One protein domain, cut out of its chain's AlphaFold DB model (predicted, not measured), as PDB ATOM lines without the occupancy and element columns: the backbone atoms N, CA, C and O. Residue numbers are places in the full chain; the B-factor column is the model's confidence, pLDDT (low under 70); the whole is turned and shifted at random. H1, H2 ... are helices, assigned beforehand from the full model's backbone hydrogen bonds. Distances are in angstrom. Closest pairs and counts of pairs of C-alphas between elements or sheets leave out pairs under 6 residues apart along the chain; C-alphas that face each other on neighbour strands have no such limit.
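What this domain is: This is residues 290 to 404 of the 1232 residues of an uncharacterized protein of Atta colombica (UniProt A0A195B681). The long helix H6 and H5 form a hairpin; H3 crosses H6, and short H2 packs between H3 and H5. H4 packs on H5, and H1 lies near H2 and H5. The printed part has 115 residues with six named helices, H1 to H6 in order along the chain, which hold 73 of these residues, and no named strand; its class is all helix, and it is compact, with a radius of gyration of the C-alphas of 14.0 A and spans of 42 by 30 by 21 A.

How they stand to each other: H6, residues 381 to 401, touches H5, residues 359 to 373, at a shallow tilt of 30 degrees, opposite ways; closest C-alphas, Ile 371 and Gln 384, 5.2 A. H3, residues 322 to 337, touches H6; closest C-alphas, Met 327 and Leu 386, 5.8 A. Every O i to N i+4 pair is within hydrogen-bond range except in H1, residues 295 to 302, with 3 of 4.

Where its parts are: H2 is residues 308 to 312, H4 341 to 348. H6 measures 30.2 A, from (29.953, -29.957, 24.825) to (18.268, -52.155, 8.049).

The domain as a whole: The printed part has no cut and no long link. Among residues under pLDDT 70 are 290 to 297 and 375 to 381.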
ATOM      1  N   TYR A 290      24.606 -53.689  -2.285       42.94
ATOM      2  CA  TYR A 290      23.249 -53.332  -2.708       42.94
ATOM      3  C   TYR A 290      23.269 -51.991  -3.451       42.94
ATOM      4  O   TYR A 290      23.996 -51.080  -3.054       42.94
ATOM      5  N   LEU A 291      22.481 -51.863  -4.524       37.38
ATOM      6  CA  LEU A 291      22.247 -50.564  -5.162       37.38
ATOM      7  C   LEU A 291      21.229 -49.774  -4.334       37.38
ATOM      8  O   LEU A 291      20.171 -50.296  -3.986       37.38
ATOM      9  N   ASP A 292      21.546 -48.517  -4.036       46.50
ATOM     10  CA  ASP A 292      20.693 -47.649  -3.226       46.50
ATOM     11  C   ASP A 292      19.603 -46.961  -4.069       46.50
ATOM     12  O   ASP A 292      19.880 -46.226  -5.021       46.50
ATOM     13  N   SER A 293      18.341 -47.149  -3.677       43.88
ATOM     14  CA  SER A 293      17.176 -46.483  -4.267       43.88
ATOM     15  C   SER A 293      17.084 -44.980  -3.948       43.88
ATOM     16  O   SER A 293      16.347 -44.255  -4.621       43.88
ATOM     17  N   ASN A 294      17.814 -44.481  -2.942       58.97
ATOM     18  CA  ASN A 294      17.723 -43.094  -2.464       58.97
ATOM     19  C   ASN A 294      18.489 -42.066  -3.320       58.97
ATOM     20  O   ASN A 294      18.450 -40.869  -3.020       58.97
ATOM     21  N   LEU A 295      19.125 -42.480  -4.422       61.62
ATOM     22  CA  LEU A 295      19.976 -41.629  -5.270       61.62
ATOM     23  C   LEU A 295      19.279 -40.329  -5.747       61.62
ATOM     24  O   LEU A 295      19.897 -39.264  -5.807       61.62
ATOM     25  N   LYS A 296      17.956 -40.372  -5.974       63.16
ATOM     26  CA  LYS A 296      17.122 -39.190  -6.294       63.16
ATOM     27  C   LYS A 296      17.054 -38.161  -5.155       63.16
ATOM     28  O   LYS A 296      17.052 -36.961  -5.416       63.16
ATOM     29  N   TYR A 297      17.013 -38.606  -3.898       63.12
ATOM     30  CA  TYR A 297      17.042 -37.727  -2.723       63.12
ATOM     31  C   TYR A 297      18.445 -37.134  -2.519       63.12
ATOM     32  O   TYR A 297      18.577 -35.949  -2.205       63.12
ATOM     33  N   MET A 298      19.500 -37.908  -2.801       73.69
ATOM     34  CA  MET A 298      20.878 -37.408  -2.763       73.69
ATOM     35  C   MET A 298      21.144 -36.298  -3.780       73.69
ATOM     36  O   MET A 298      21.750 -35.292  -3.416       73.69
ATOM     37  N   HIS A 299      20.626 -36.376  -5.010       72.06
ATOM     38  CA  HIS A 299      20.746 -35.255  -5.953       72.06
ATOM     39  C   HIS A 299      20.135 -33.943  -5.412       72.06
ATOM     40  O   HIS A 299      20.686 -32.871  -5.666       72.06
ATOM     41  N   HIS A 300      19.059 -33.997  -4.616       71.69
ATOM     42  CA  HIS A 300      18.495 -32.806  -3.964       71.69
ATOM     43  C   HIS A 300      19.346 -32.291  -2.789       71.69
ATOM     44  O   HIS A 300      19.480 -31.077  -2.638       71.69
ATOM     45  N   LEU A 301      19.976 -33.177  -2.008       73.81
ATOM     46  CA  LEU A 301      20.969 -32.805  -0.985       73.81
ATOM     47  C   LEU A 301      22.238 -32.165  -1.579       73.81
ATOM     48  O   LEU A 301      22.872 -31.329  -0.934       73.81
ATOM     49  N   LEU A 302      22.618 -32.570  -2.795       74.94
ATOM     50  CA  LEU A 302      23.904 -32.247  -3.422       74.94
ATOM     51  C   LEU A 302      23.842 -31.106  -4.456       74.94
ATOM     52  O   LEU A 302      24.889 -30.622  -4.886       74.94
ATOM     53  N   GLU A 303      22.645 -30.625  -4.822       68.12
ATOM     54  CA  GLU A 303      22.426 -29.575  -5.838       68.12
ATOM     55  C   GLU A 303      23.160 -28.244  -5.532       68.12
ATOM     56  O   GLU A 303      23.423 -27.442  -6.440       68.12
ATOM     57  N   LYS A 304      23.450 -27.995  -4.244       68.38
ATOM     58  CA  LYS A 304      23.964 -26.743  -3.651       68.38
ATOM     59  C   LYS A 304      24.997 -27.048  -2.547       68.38
ATOM     60  O   LYS A 304      25.489 -28.172  -2.427       68.38
ATOM     61  N   ASP A 305      25.357 -26.051  -1.739       70.00
ATOM     62  CA  ASP A 305      26.005 -26.278  -0.438       70.00
ATOM     63  C   ASP A 305      25.120 -27.161   0.460       70.00
ATOM     64  O   ASP A 305      23.898 -27.149   0.313       70.00
ATOM     65  N   ILE A 306      25.724 -27.933   1.374       74.94
ATOM     66  CA  ILE A 306      24.996 -28.947   2.156       74.94
ATOM     67  C   ILE A 306      23.947 -28.285   3.053       74.94
ATOM     68  O   ILE A 306      24.281 -27.597   4.020       74.94
ATOM     69  N   ASP A 307      22.680 -28.564   2.765       80.62
ATOM     70  CA  ASP A 307      21.570 -28.212   3.636       80.62
ATOM     71  C   ASP A 307      21.551 -29.159   4.847       80.62
ATOM     72  O   ASP A 307      21.134 -30.314   4.763       80.62
ATOM     73  N   ILE A 308      22.028 -28.664   5.992       83.12
ATOM     74  CA  ILE A 308      22.076 -29.414   7.257       83.12
ATOM     75  C   ILE A 308      20.658 -29.766   7.751       83.12
ATOM     76  O   ILE A 308      20.483 -30.782   8.421       83.12
ATOM     77  N   GLY A 309      19.641 -28.966   7.414       83.38
ATOM     78  CA  GLY A 309      18.245 -29.245   7.752       83.38
ATOM     79  C   GLY A 309      17.687 -30.421   6.955       83.38
ATOM     80  O   GLY A 309      17.116 -31.337   7.545       83.38
ATOM     81  N   LEU A 310      17.924 -30.434   5.640       83.56
ATOM     82  CA  LEU A 310      17.548 -31.538   4.751       83.56
ATOM     83  C   LEU A 310      18.366 -32.814   5.033       83.56
ATOM     84  O   LEU A 310      17.850 -33.929   4.942       83.56
ATOM     85  N   LEU A 311      19.638 -32.674   5.418       86.19
ATOM     86  CA  LEU A 311      20.477 -33.813   5.799       86.19
ATOM     87  C   LEU A 311      19.986 -34.451   7.107       86.19
ATOM     88  O   LEU A 311      19.865 -35.669   7.193       86.19
ATOM     89  N   LEU A 312      19.624 -33.638   8.107       88.50
ATOM     90  CA  LEU A 312      19.017 -34.128   9.349       88.50
ATOM     91  C   LEU A 312      17.601 -34.695   9.145       88.50
ATOM     92  O   LEU A 312      17.172 -35.512   9.960       88.50
ATOM     93  N   SER A 313      16.877 -34.337   8.074       84.94
ATOM     94  CA  SER A 313      15.562 -34.932   7.784       84.94
ATOM     95  C   SER A 313      15.615 -36.368   7.256       84.94
ATOM     96  O   SER A 313      14.563 -36.990   7.153       84.94
ATOM     97  N   ALA A 314      16.804 -36.941   7.024       85.50
ATOM     98  CA  ALA A 314      16.970 -38.390   6.859       85.50
ATOM     99  C   ALA A 314      16.627 -39.189   8.145       85.50
ATOM    100  O   ALA A 314      16.416 -40.398   8.096       85.50
ATOM    101  N   VAL A 315      16.539 -38.523   9.304       87.81
ATOM    102  CA  VAL A 315      16.134 -39.126  10.584       87.81
ATOM    103  C   VAL A 315      14.620 -38.948  10.785       87.81
ATOM    104  O   VAL A 315      14.170 -37.987  11.421       87.81
ATOM    105  N   ILE A 316      13.821 -39.850  10.199       85.31
ATOM    106  CA  ILE A 316      12.349 -39.735  10.157       85.31
ATOM    107  C   ILE A 316      11.625 -40.428  11.339       85.31
ATOM    108  O   ILE A 316      12.028 -41.523  11.743       85.31
ATOM    109  N   PRO A 317      10.525 -39.855  11.885       82.69
ATOM    110  CA  PRO A 317       9.814 -40.405  13.055       82.69
ATOM    111  C   PRO A 317       9.171 -41.788  12.885       82.69
ATOM    112  O   PRO A 317       8.733 -42.381  13.863       82.69
ATOM    113  N   GLN A 318       9.059 -42.292  11.656       80.81
ATOM    114  CA  GLN A 318       8.536 -43.629  11.360       80.81
ATOM    115  C   GLN A 318       9.589 -44.729  11.550       80.81
ATOM    116  O   GLN A 318       9.237 -45.898  11.676       80.81
ATOM    117  N   GLU A 319      10.876 -44.372  11.540       78.75
ATOM    118  CA  GLU A 319      11.990 -45.326  11.544       78.75
ATOM    119  C   GLU A 319      12.874 -45.229  12.789       78.75
ATOM    120  O   GLU A 319      13.596 -46.182  13.093       78.75
ATOM    121  N   PHE A 320      12.821 -44.099  13.490       85.69
ATOM    122  CA  PHE A 320      13.630 -43.783  14.662       85.69
ATOM    123  C   PHE A 320      12.743 -43.477  15.872       85.69
ATOM    124  O   PHE A 320      11.641 -42.949  15.733       85.69
ATOM    125  N   ASP A 321      13.239 -43.799  17.064       83.88
ATOM    126  CA  ASP A 321      12.536 -43.600  18.329       83.88
ATOM    127  C   ASP A 321      12.442 -42.117  18.752       83.88
ATOM    128  O   ASP A 321      13.153 -41.243  18.245       83.88
ATOM    129  N   GLU A 322      11.578 -41.834  19.730       84.50
ATOM    130  CA  GLU A 322      11.310 -40.474  20.212       84.50
ATOM    131  C   GLU A 322      12.553 -39.768  20.787       84.50
ATOM    132  O   GLU A 322      12.689 -38.554  20.615       84.50
ATOM    133  N   ASP A 323      13.502 -40.481  21.410       83.19
ATOM    134  CA  ASP A 323      14.743 -39.858  21.887       83.19
ATOM    135  C   ASP A 323      15.636 -39.460  20.713       83.19
ATOM    136  O   ASP A 323      16.184 -38.356  20.706       83.19
ATOM    137  N   THR A 324      15.750 -40.310  19.695       88.56
ATOM    138  CA  THR A 324      16.528 -40.011  18.485       88.56
ATOM    139  C   THR A 324      15.949 -38.819  17.711       88.56
ATOM    140  O   THR A 324      16.694 -37.913  17.320       88.56
ATOM    141  N   ILE A 325      14.620 -38.731  17.572       89.25
ATOM    142  CA  ILE A 325      13.953 -37.556  16.983       89.25
ATOM    143  C   ILE A 325      14.205 -36.294  17.821       89.25
ATOM    144  O   ILE A 325      14.604 -35.262  17.273       89.25
ATOM    145  N   ARG A 326      14.084 -36.387  19.152       87.81
ATOM    146  CA  ARG A 326      14.378 -35.299  20.101       87.81
ATOM    147  C   ARG A 326      15.828 -34.810  19.994       87.81
ATOM    148  O   ARG A 326      16.069 -33.604  20.072       87.81
ATOM    149  N   MET A 327      16.797 -35.709  19.798       87.31
ATOM    150  CA  MET A 327      18.206 -35.355  19.579       87.31
ATOM    151  C   MET A 327      18.397 -34.590  18.266       87.31
ATOM    152  O   MET A 327      18.991 -33.509  18.269       87.31
ATOM    153  N   LYS A 328      17.829 -35.101  17.168       90.69
ATOM    154  CA  LYS A 328      17.839 -34.462  15.843       90.69
ATOM    155  C   LYS A 328      17.209 -33.060  15.877       90.69
ATOM    156  O   LYS A 328      17.812 -32.116  15.372       90.69
ATOM    157  N   ASP A 329      16.063 -32.878  16.540       88.06
ATOM    158  CA  ASP A 329      15.398 -31.568  16.658       88.06
ATOM    159  C   ASP A 329      16.176 -30.575  17.542       88.06
ATOM    160  O   ASP A 329      16.237 -29.379  17.233       88.06
ATOM    161  N   ARG A 330      16.838 -31.043  18.612       86.31
ATOM    162  CA  ARG A 330      17.749 -30.208  19.419       86.31
ATOM    163  C   ARG A 330      18.982 -29.776  18.627       86.31
ATOM    164  O   ARG A 330      19.363 -28.607  18.700       86.31
ATOM    165  N   LEU A 331      19.581 -30.683  17.857       87.50
ATOM    166  CA  LEU A 331      20.753 -30.394  17.032       87.50
ATOM    167  C   LEU A 331      20.411 -29.416  15.893       87.50
ATOM    168  O   LEU A 331      21.119 -28.428  15.698       87.50
ATOM    169  N   LEU A 332      19.273 -29.609  15.220       86.56
ATOM    170  CA  LEU A 332      18.731 -28.657  14.247       86.56
ATOM    171  C   LEU A 332      18.474 -27.280  14.887       86.56
ATOM    172  O   LEU A 332      18.871 -26.252  14.341       86.56
ATOM    173  N   THR A 333      17.890 -27.249  16.088       84.00
ATOM    174  CA  THR A 333      17.668 -26.008  16.852       84.00
ATOM    175  C   THR A 333      18.979 -25.295  17.201       84.00
ATOM    176  O   THR A 333      19.023 -24.063  17.161       84.00
ATOM    177  N   TYR A 334      20.054 -26.029  17.513       80.69
ATOM    178  CA  TYR A 334      21.382 -25.445  17.725       80.69
ATOM    179  C   TYR A 334      21.893 -24.754  16.455       80.69
ATOM    180  O   TYR A 334      22.267 -23.581  16.519       80.69
ATOM    181  N   PHE A 335      21.847 -25.439  15.306       80.69
ATOM    182  CA  PHE A 335      22.257 -24.853  14.029       80.69
ATOM    183  C   PHE A 335      21.407 -23.629  13.655       80.69
ATOM    184  O   PHE A 335      21.965 -22.626  13.231       80.69
ATOM    185  N   ILE A 336      20.092 -23.642  13.891       78.38
ATOM    186  CA  ILE A 336      19.224 -22.485  13.607       78.38
ATOM    187  C   ILE A 336      19.528 -21.280  14.521       78.38
ATOM    188  O   ILE A 336      19.437 -20.138  14.070       78.38
ATOM    189  N   ARG A 337      19.864 -21.493  15.804       72.56
ATOM    190  CA  ARG A 337      19.958 -20.403  16.802       72.56
ATOM    191  C   ARG A 337      21.363 -19.854  17.045       72.56
ATOM    192  O   ARG A 337      21.495 -18.662  17.304       72.56
ATOM    193  N   ASN A 338      22.394 -20.696  16.989       64.25
ATOM    194  CA  ASN A 338      23.759 -20.350  17.416       64.25
ATOM    195  C   ASN A 338      24.748 -20.221  16.240       64.25
ATOM    196  O   ASN A 338      25.963 -20.243  16.439       64.25
ATOM    197  N   TYR A 339      24.227 -20.112  15.017       61.97
ATOM    198  CA  TYR A 339      24.968 -20.192  13.760       61.97
ATOM    199  C   TYR A 339      26.144 -19.202  13.667       61.97
ATOM    200  O   TYR A 339      25.965 -17.983  13.696       61.97
ATOM    201  N   ARG A 340      27.355 -19.734  13.469       60.53
ATOM    202  CA  ARG A 340      28.534 -18.983  13.016       60.53
ATOM    203  C   ARG A 340      29.063 -19.631  11.744       60.53
ATOM    204  O   ARG A 340      29.429 -20.805  11.769       60.53
ATOM    205  N   ASN A 341      29.152 -18.858  10.657       64.12
ATOM    206  CA  ASN A 341      29.652 -19.336   9.357       64.12
ATOM    207  C   ASN A 341      30.982 -20.095   9.493       64.12
ATOM    208  O   ASN A 341      31.141 -21.172   8.926       64.12
ATOM    209  N   GLU A 342      31.906 -19.549  10.291       67.88
ATOM    210  CA  GLU A 342      33.251 -20.086  10.510       67.88
ATOM    211  C   GLU A 342      33.274 -21.560  10.931       67.88
ATOM    212  O   GLU A 342      34.148 -22.302  10.489       67.88
ATOM    213  N   ASP A 343      32.351 -21.995  11.792       68.06
ATOM    214  CA  ASP A 343      32.390 -23.345  12.359       68.06
ATOM    215  C   ASP A 343      31.910 -24.389  11.345       68.06
ATOM    216  O   ASP A 343      32.514 -25.454  11.212       68.06
ATOM    217  N   ILE A 344      30.925 -24.039  10.516       74.06
ATOM    218  CA  ILE A 344      30.520 -24.861   9.370       74.06
ATOM    219  C   ILE A 344      31.592 -24.848   8.277       74.06
ATOM    220  O   ILE A 344      31.881 -25.900   7.711       74.06
ATOM    221  N   THR A 345      32.284 -23.726   8.043       75.50
ATOM    222  CA  THR A 345      33.463 -23.716   7.161       75.50
ATOM    223  C   THR A 345      34.564 -24.663   7.669       75.50
ATOM    224  O   THR A 345      35.165 -25.365   6.861       75.50
ATOM    225  N   LYS A 346      34.804 -24.771   8.987       75.88
ATOM    226  CA  LYS A 346      35.775 -25.730   9.571       75.88
ATOM    227  C   LYS A 346      35.349 -27.197   9.374       75.88
ATOM    228  O   LYS A 346      36.188 -28.039   9.041       75.88
ATOM    229  N   ILE A 347      34.060 -27.507   9.538       79.38
ATOM    230  CA  ILE A 347      33.505 -28.860   9.330       79.38
ATOM    231  C   ILE A 347      33.596 -29.262   7.846       79.38
ATOM    232  O   ILE A 347      34.159 -30.313   7.514       79.38
ATOM    233  N   LEU A 348      33.095 -28.399   6.954       81.31
ATOM    234  CA  LEU A 348      32.964 -28.661   5.517       81.31
ATOM    235  C   LEU A 348      34.273 -28.505   4.724       81.31
ATOM    236  O   LEU A 348      34.370 -29.041   3.621       81.31
ATOM    237  N   LYS A 349      35.306 -27.822   5.246       80.12
ATOM    238  CA  LYS A 349      36.594 -27.686   4.537       80.12
ATOM    239  C   LYS A 349      37.198 -29.061   4.237       80.12
ATOM    240  O   LYS A 349      37.530 -29.814   5.160       80.12
ATOM    241  N   GLY A 350      37.361 -29.367   2.949       74.69
ATOM    242  CA  GLY A 350      37.838 -30.668   2.476       74.69
ATOM    243  C   GLY A 350      36.875 -31.812   2.804       74.69
ATOM    244  O   GLY A 350      37.324 -32.888   3.198       74.69
ATOM    245  N   PHE A 351      35.560 -31.572   2.780       84.88
ATOM    246  CA  PHE A 351      34.545 -32.618   2.909       84.88
ATOM    247  C   PHE A 351      34.034 -32.995   1.522       84.88
ATOM    248  O   PHE A 351      33.360 -32.200   0.869       84.88
ATOM    249  N   ASN A 352      34.352 -34.205   1.063       86.12
ATOM    250  CA  ASN A 352      33.786 -34.704  -0.182       86.12
ATOM    251  C   ASN A 352      32.346 -35.182   0.057       86.12
ATOM    252  O   ASN A 352      32.113 -36.365   0.294       86.12
ATOM    253  N   LYS A 353      31.388 -34.252  -0.020       85.25
ATOM    254  CA  LYS A 353      29.948 -34.533   0.108       85.25
ATOM    255  C   LYS A 353      29.427 -35.541  -0.922       85.25
ATOM    256  O   LYS A 353      28.455 -36.229  -0.651       85.25
ATOM    257  N   PHE A 354      30.094 -35.656  -2.068       85.81
ATOM    258  CA  PHE A 354      29.736 -36.593  -3.130       85.81
ATOM    259  C   PHE A 354      30.279 -38.015  -2.876       85.81
ATOM    260  O   PHE A 354      29.942 -38.926  -3.618       85.81
ATOM    261  N   ALA A 355      31.114 -38.251  -1.851       83.94
ATOM    262  CA  ALA A 355      31.734 -39.563  -1.598       83.94
ATOM    263  C   ALA A 355      30.786 -40.645  -1.034       83.94
ATOM    264  O   ALA A 355      31.229 -41.765  -0.744       83.94
ATOM    265  N   TYR A 356      29.516 -40.293  -0.849       85.81
ATOM    266  CA  TYR A 356      28.479 -41.088  -0.208       85.81
ATOM    267  C   TYR A 356      27.266 -41.108  -1.139       85.81
ATOM    268  O   TYR A 356      26.868 -40.065  -1.655       85.81
ATOM    269  N   ASN A 357      26.718 -42.296  -1.366       76.56
ATOM    270  CA  ASN A 357      25.542 -42.552  -2.196       76.56
ATOM    271  C   ASN A 357      24.243 -42.641  -1.373       76.56
ATOM    272  O   ASN A 357      23.188 -42.370  -1.932       76.56
ATOM    273  N   ASP A 358      24.340 -42.926  -0.067       83.25
ATOM    274  CA  ASP A 358      23.223 -42.960   0.892       83.25
ATOM    275  C   ASP A 358      23.177 -41.661   1.754       83.25
ATOM    276  O   ASP A 358      24.226 -41.193   2.227       83.25
ATOM    277  N   PRO A 359      21.992 -41.054   1.997       85.12
ATOM    278  CA  PRO A 359      21.831 -39.867   2.851       85.12
ATOM    279  C   PRO A 359      22.265 -40.049   4.312       85.12
ATOM    280  O   PRO A 359      22.797 -39.116   4.921       85.12
ATOM    281  N   LEU A 360      22.043 -41.232   4.887       87.75
ATOM    282  CA  LEU A 360      22.479 -41.596   6.233       87.75
ATOM    283  C   LEU A 360      24.003 -41.701   6.292       87.75
ATOM    284  O   LEU A 360      24.576 -41.307   7.301       87.75
ATOM    285  N   ASP A 361      24.674 -42.134   5.223       88.94
ATOM    286  CA  ASP A 361      26.141 -42.183   5.184       88.94
ATOM    287  C   ASP A 361      26.772 -40.794   5.099       88.94
ATOM    288  O   ASP A 361      27.738 -40.507   5.815       88.94
ATOM    289  N   LEU A 362      26.178 -39.894   4.310       90.12
ATOM    290  CA  LEU A 362      26.550 -38.478   4.319       90.12
ATOM    291  C   LEU A 362      26.332 -37.853   5.711       90.12
ATOM    292  O   LEU A 362      27.160 -37.059   6.168       90.12
ATOM    293  N   LEU A 363      25.256 -38.232   6.412       92.19
ATOM    294  CA  LEU A 363      24.951 -37.763   7.767       92.19
ATOM    295  C   LEU A 363      25.895 -38.358   8.829       92.19
ATOM    296  O   LEU A 363      26.374 -37.613   9.681       92.19
ATOM    297  N   LEU A 364      26.228 -39.650   8.765       92.75
ATOM    298  CA  LEU A 364      27.219 -40.305   9.629       92.75
ATOM    299  C   LEU A 364      28.600 -39.648   9.474       92.75
ATOM    300  O   LEU A 364      29.244 -39.306  10.470       92.75
ATOM    301  N   ALA A 365      29.032 -39.396   8.234       92.00
ATOM    302  CA  ALA A 365      30.273 -38.680   7.946       92.00
ATOM    303  C   ALA A 365      30.242 -37.239   8.491       92.00
ATOM    304  O   ALA A 365      31.189 -36.790   9.143       92.00
ATOM    305  N   PHE A 366      29.135 -36.516   8.282       91.81
ATOM    306  CA  PHE A 366      28.952 -35.150   8.779       91.81
ATOM    307  C   PHE A 366      28.971 -35.073  10.314       91.81
ATOM    308  O   PHE A 366      29.686 -34.237  10.869       91.81
ATOM    309  N   LEU A 367      28.246 -35.956  11.009       92.50
ATOM    310  CA  LEU A 367      28.226 -36.025  12.474       92.50
ATOM    311  C   LEU A 367      29.604 -36.398  13.038       92.50
ATOM    312  O   LEU A 367      30.060 -35.770  13.992       92.50
ATOM    313  N   THR A 368      30.321 -37.328  12.401       92.38
ATOM    314  CA  THR A 368      31.703 -37.675  12.776       92.38
ATOM    315  C   THR A 368      32.635 -36.462  12.658       92.38
ATOM    316  O   THR A 368      33.386 -36.154  13.586       92.38
ATOM    317  N   ARG A 369      32.549 -35.693  11.562       90.00
ATOM    318  CA  ARG A 369      33.320 -34.445  11.395       90.00
ATOM    319  C   ARG A 369      32.910 -33.361  12.391       90.00
ATOM    320  O   ARG A 369      33.781 -32.638  12.867       90.00
ATOM    321  N   LEU A 370      31.622 -33.250  12.717       89.00
ATOM    322  CA  LEU A 370      31.096 -32.316  13.716       89.00
ATOM    323  C   LEU A 370      31.692 -32.594  15.105       89.00
ATOM    324  O   LEU A 370      32.217 -31.674  15.729       89.00
ATOM    325  N   ILE A 371      31.670 -33.855  15.549       88.62
ATOM    326  CA  ILE A 371      32.245 -34.297  16.830       88.62
ATOM    327  C   ILE A 371      33.758 -34.035  16.861       88.62
ATOM    328  O   ILE A 371      34.252 -33.429  17.814       88.62
ATOM    329  N   ASN A 372      34.472 -34.429  15.801       87.94
ATOM    330  CA  ASN A 372      35.936 -34.396  15.752       87.94
ATOM    331  C   ASN A 372      36.535 -32.988  15.552       87.94
ATOM    332  O   ASN A 372      37.653 -32.730  16.005       87.94
ATOM    333  N   ARG A 373      35.840 -32.076  14.850       84.00
ATOM    334  CA  ARG A 373      36.388 -30.759  14.448       84.00
ATOM    335  C   ARG A 373      35.830 -29.555  15.211       84.00
ATOM    336  O   ARG A 373      36.459 -28.496  15.162       84.00
ATOM    337  N   VAL A 374      34.697 -29.665  15.908       79.19
ATOM    338  CA  VAL A 374      34.227 -28.592  16.805       79.19
ATOM    339  C   VAL A 374      34.912 -28.725  18.162       79.19
ATOM    340  O   VAL A 374      34.919 -29.791  18.766       79.19
ATOM    341  N   LEU A 375      35.491 -27.630  18.657       66.75
ATOM    342  CA  LEU A 375      36.185 -27.627  19.944       66.75
ATOM    343  C   LEU A 375      35.203 -27.750  21.117       66.75
ATOM    344  O   LEU A 375      34.199 -27.032  21.190       66.75
ATOM    345  N   SER A 376      35.553 -28.616  22.068       60.28
ATOM    346  CA  SER A 376      34.858 -28.809  23.340       60.28
ATOM    347  C   SER A 376      34.996 -27.572  24.231       60.28
ATOM    348  O   SER A 376      36.030 -27.337  24.858       60.28
ATOM    349  N   SER A 377      33.946 -26.757  24.273       59.31
ATOM    350  CA  SER A 377      33.790 -25.609  25.167       59.31
ATOM    351  C   SER A 377      32.558 -25.824  26.055       59.31
ATOM    352  O   SER A 377      31.660 -26.573  25.664       59.31
ATOM    353  N   PRO A 378      32.428 -25.132  27.203       55.75
ATOM    354  CA  PRO A 378      31.284 -25.313  28.102       55.75
ATOM    355  C   PRO A 378      29.905 -25.175  27.429       55.75
ATOM    356  O   PRO A 378      28.952 -25.805  27.874       55.75
ATOM    357  N   ASN A 379      29.812 -24.409  26.334       56.38
ATOM    358  CA  ASN A 379      28.575 -24.190  25.576       56.38
ATOM    359  C   ASN A 379      28.433 -25.089  24.327       56.38
ATOM    360  O   ASN A 379      27.376 -25.082  23.702       56.38
ATOM    361  N   THR A 380      29.478 -25.827  23.928       59.84
ATOM    362  CA  THR A 380      29.474 -26.728  22.753       59.84
ATOM    363  C   THR A 380      29.550 -28.211  23.118       59.84
ATOM    364  O   THR A 380      29.149 -29.039  22.304       59.84
ATOM    365  N   ASN A 381      29.953 -28.567  24.345       67.44
ATOM    366  CA  ASN A 381      29.953 -29.957  24.825       67.44
ATOM    367  C   ASN A 381      28.576 -30.631  24.673       67.44
ATOM    368  O   ASN A 381      28.496 -31.774  24.233       67.44
ATOM    369  N   SER A 382      27.485 -29.902  24.943       70.75
ATOM    370  CA  SER A 382      26.114 -30.398  24.758       70.75
ATOM    371  C   SER A 382      25.779 -30.731  23.298       70.75
ATOM    372  O   SER A 382      24.924 -31.571  23.042       70.75
ATOM    373  N   VAL A 383      26.442 -30.081  22.336       80.06
ATOM    374  CA  VAL A 383      26.274 -30.331  20.895       80.06
ATOM    375  C   VAL A 383      27.036 -31.584  20.485       80.06
ATOM    376  O   VAL A 383      26.488 -32.403  19.757       80.06
ATOM    377  N   GLN A 384      28.263 -31.764  20.988       81.44
ATOM    378  CA  GLN A 384      29.038 -32.989  20.764       81.44
ATOM    379  C   GLN A 384      28.324 -34.207  21.362       81.44
ATOM    380  O   GLN A 384      28.170 -35.199  20.666       81.44
ATOM    381  N   GLN A 385      27.798 -34.111  22.587       83.00
ATOM    382  CA  GLN A 385      27.019 -35.188  23.219       83.00
ATOM    383  C   GLN A 385      25.763 -35.555  22.412       83.00
ATOM    384  O   GLN A 385      25.552 -36.726  22.100       83.00
ATOM    385  N   LEU A 386      24.966 -34.560  21.995       86.00
ATOM    386  CA  LEU A 386      23.803 -34.789  21.125       86.00
ATOM    387  C   LEU A 386      24.201 -35.395  19.770       86.00
ATOM    388  O   LEU A 386      23.484 -36.253  19.264       86.00
ATOM    389  N   ALA A 387      25.332 -34.979  19.193       89.25
ATOM    390  CA  ALA A 387      25.841 -35.527  17.941       89.25
ATOM    391  C   ALA A 387      26.340 -36.974  18.094       89.25
ATOM    392  O   ALA A 387      26.025 -37.788  17.234       89.25
ATOM    393  N   SER A 388      27.050 -37.320  19.175       88.81
ATOM    394  CA  SER A 388      27.522 -38.688  19.449       88.81
ATOM    395  C   SER A 388      26.370 -39.657  19.719       88.81
ATOM    396  O   SER A 388      26.347 -40.762  19.176       88.81
ATOM    397  N   ALA A 389      25.380 -39.243  20.515       87.81
ATOM    398  CA  ALA A 389      24.204 -40.062  20.795       87.81
ATOM    399  C   ALA A 389      23.329 -40.258  19.537       87.81
ATOM    400  O   ALA A 389      22.862 -41.369  19.280       87.81
ATOM    401  N   LEU A 390      23.185 -39.221  18.698       91.00
ATOM    402  CA  LEU A 390      22.508 -39.316  17.399       91.00
ATOM    403  C   LEU A 390      23.294 -40.177  16.392       91.00
ATOM    404  O   LEU A 390      22.690 -40.986  15.691       91.00
ATOM    405  N   LEU A 391      24.627 -40.056  16.347       91.31
ATOM    406  CA  LEU A 391      25.508 -40.899  15.530       91.31
ATOM    407  C   LEU A 391      25.317 -42.378  15.892       91.31
ATOM    408  O   LEU A 391      25.097 -43.190  15.002       91.31
ATOM    409  N   SER A 392      25.318 -42.710  17.188       89.62
ATOM    410  CA  SER A 392      25.060 -44.064  17.702       89.62
ATOM    411  C   SER A 392      23.707 -44.625  17.241       89.62
ATOM    412  O   SER A 392      23.634 -45.756  16.758       89.62
ATOM    413  N   ALA A 393      22.640 -43.821  17.310       89.50
ATOM    414  CA  ALA A 393      21.308 -44.224  16.859       89.50
ATOM    415  C   ALA A 393      21.224 -44.448  15.337       89.50
ATOM    416  O   ALA A 393      20.646 -45.440  14.891       89.50
ATOM    417  N   ILE A 394      21.830 -43.568  14.532       90.00
ATOM    418  CA  ILE A 394      21.873 -43.713  13.066       90.00
ATOM    419  C   ILE A 394      22.731 -44.912  12.662       90.00
ATOM    420  O   ILE A 394      22.331 -45.669  11.780       90.00
ATOM    421  N   PHE A 395      23.864 -45.126  13.330       86.94
ATOM    422  CA  PHE A 395      24.758 -46.253  13.077       86.94
ATOM    423  C   PHE A 395      24.050 -47.583  13.359       86.94
ATOM    424  O   PHE A 395      23.957 -48.427  12.468       86.94
ATOM    425  N   MET A 396      23.435 -47.722  14.542       85.56
ATOM    426  CA  MET A 396      22.576 -48.868  14.862       85.56
ATOM    427  C   MET A 396      21.492 -49.077  13.804       85.56
ATOM    428  O   MET A 396      21.320 -50.198  13.330       85.56
ATOM    429  N   LYS A 397      20.801 -48.012  13.371       85.38
ATOM    430  CA  LYS A 397      19.744 -48.131  12.359       85.38
ATOM    431  C   LYS A 397      20.274 -48.547  10.984       85.38
ATOM    432  O   LYS A 397      19.617 -49.351  10.330       85.38
ATOM    433  N   LYS A 398      21.432 -48.045  10.531       82.81
ATOM    434  CA  LYS A 398      22.048 -48.466   9.257       82.81
ATOM    435  C   LYS A 398      22.282 -49.974   9.267       82.81
ATOM    436  O   LYS A 398      21.764 -50.687   8.411       82.81
ATOM    437  N   TYR A 399      22.997 -50.464  10.273       75.50
ATOM    438  CA  TYR A 399      23.354 -51.876  10.357       75.50
ATOM    439  C   TYR A 399      22.165 -52.781  10.736       75.50
ATOM    440  O   TYR A 399      22.162 -53.954  10.376       75.50
ATOM    441  N   SER A 400      21.090 -52.243  11.334       69.62
ATOM    442  CA  SER A 400      19.828 -52.974  11.532       69.62
ATOM    443  C   SER A 400      18.905 -53.004  10.300       69.62
ATOM    444  O   SER A 400      17.983 -53.821  10.277       69.62
ATOM    445  N   ARG A 401      19.080 -52.134   9.290       62.34
ATOM    446  CA  ARG A 401      18.268 -52.155   8.049       62.34
ATOM    447  C   ARG A 401      18.587 -53.355   7.157       62.34
ATOM    448  O   ARG A 401      17.713 -53.800   6.425       62.34
ATOM    449  N   ILE A 402      19.815 -53.872   7.222       56.50
ATOM    450  CA  ILE A 402      20.281 -54.998   6.402       56.50
ATOM    451  C   ILE A 402      19.385 -56.224   6.652       56.50
ATOM    452  O   ILE A 402      18.996 -56.489   7.790       56.50
ATOM    453  N   PHE A 403      19.078 -57.000   5.607       49.16
ATOM    454  CA  PHE A 403      18.276 -58.233   5.680       49.16
ATOM    455  C   PHE A 403      18.974 -59.408   6.403       49.16
ATOM    456  O   PHE A 403      18.528 -60.548   6.321       49.16
ATOM    457  N   THR A 404      20.041 -59.154   7.165       55.34
ATOM    458  CA  THR A 404      20.582 -60.136   8.104       55.34
ATOM    459  C   THR A 404      19.604 -60.351   9.271       55.34
ATOM    460  O   THR A 404      19.070 -59.373   9.815       55.34
TER     461      THR A 404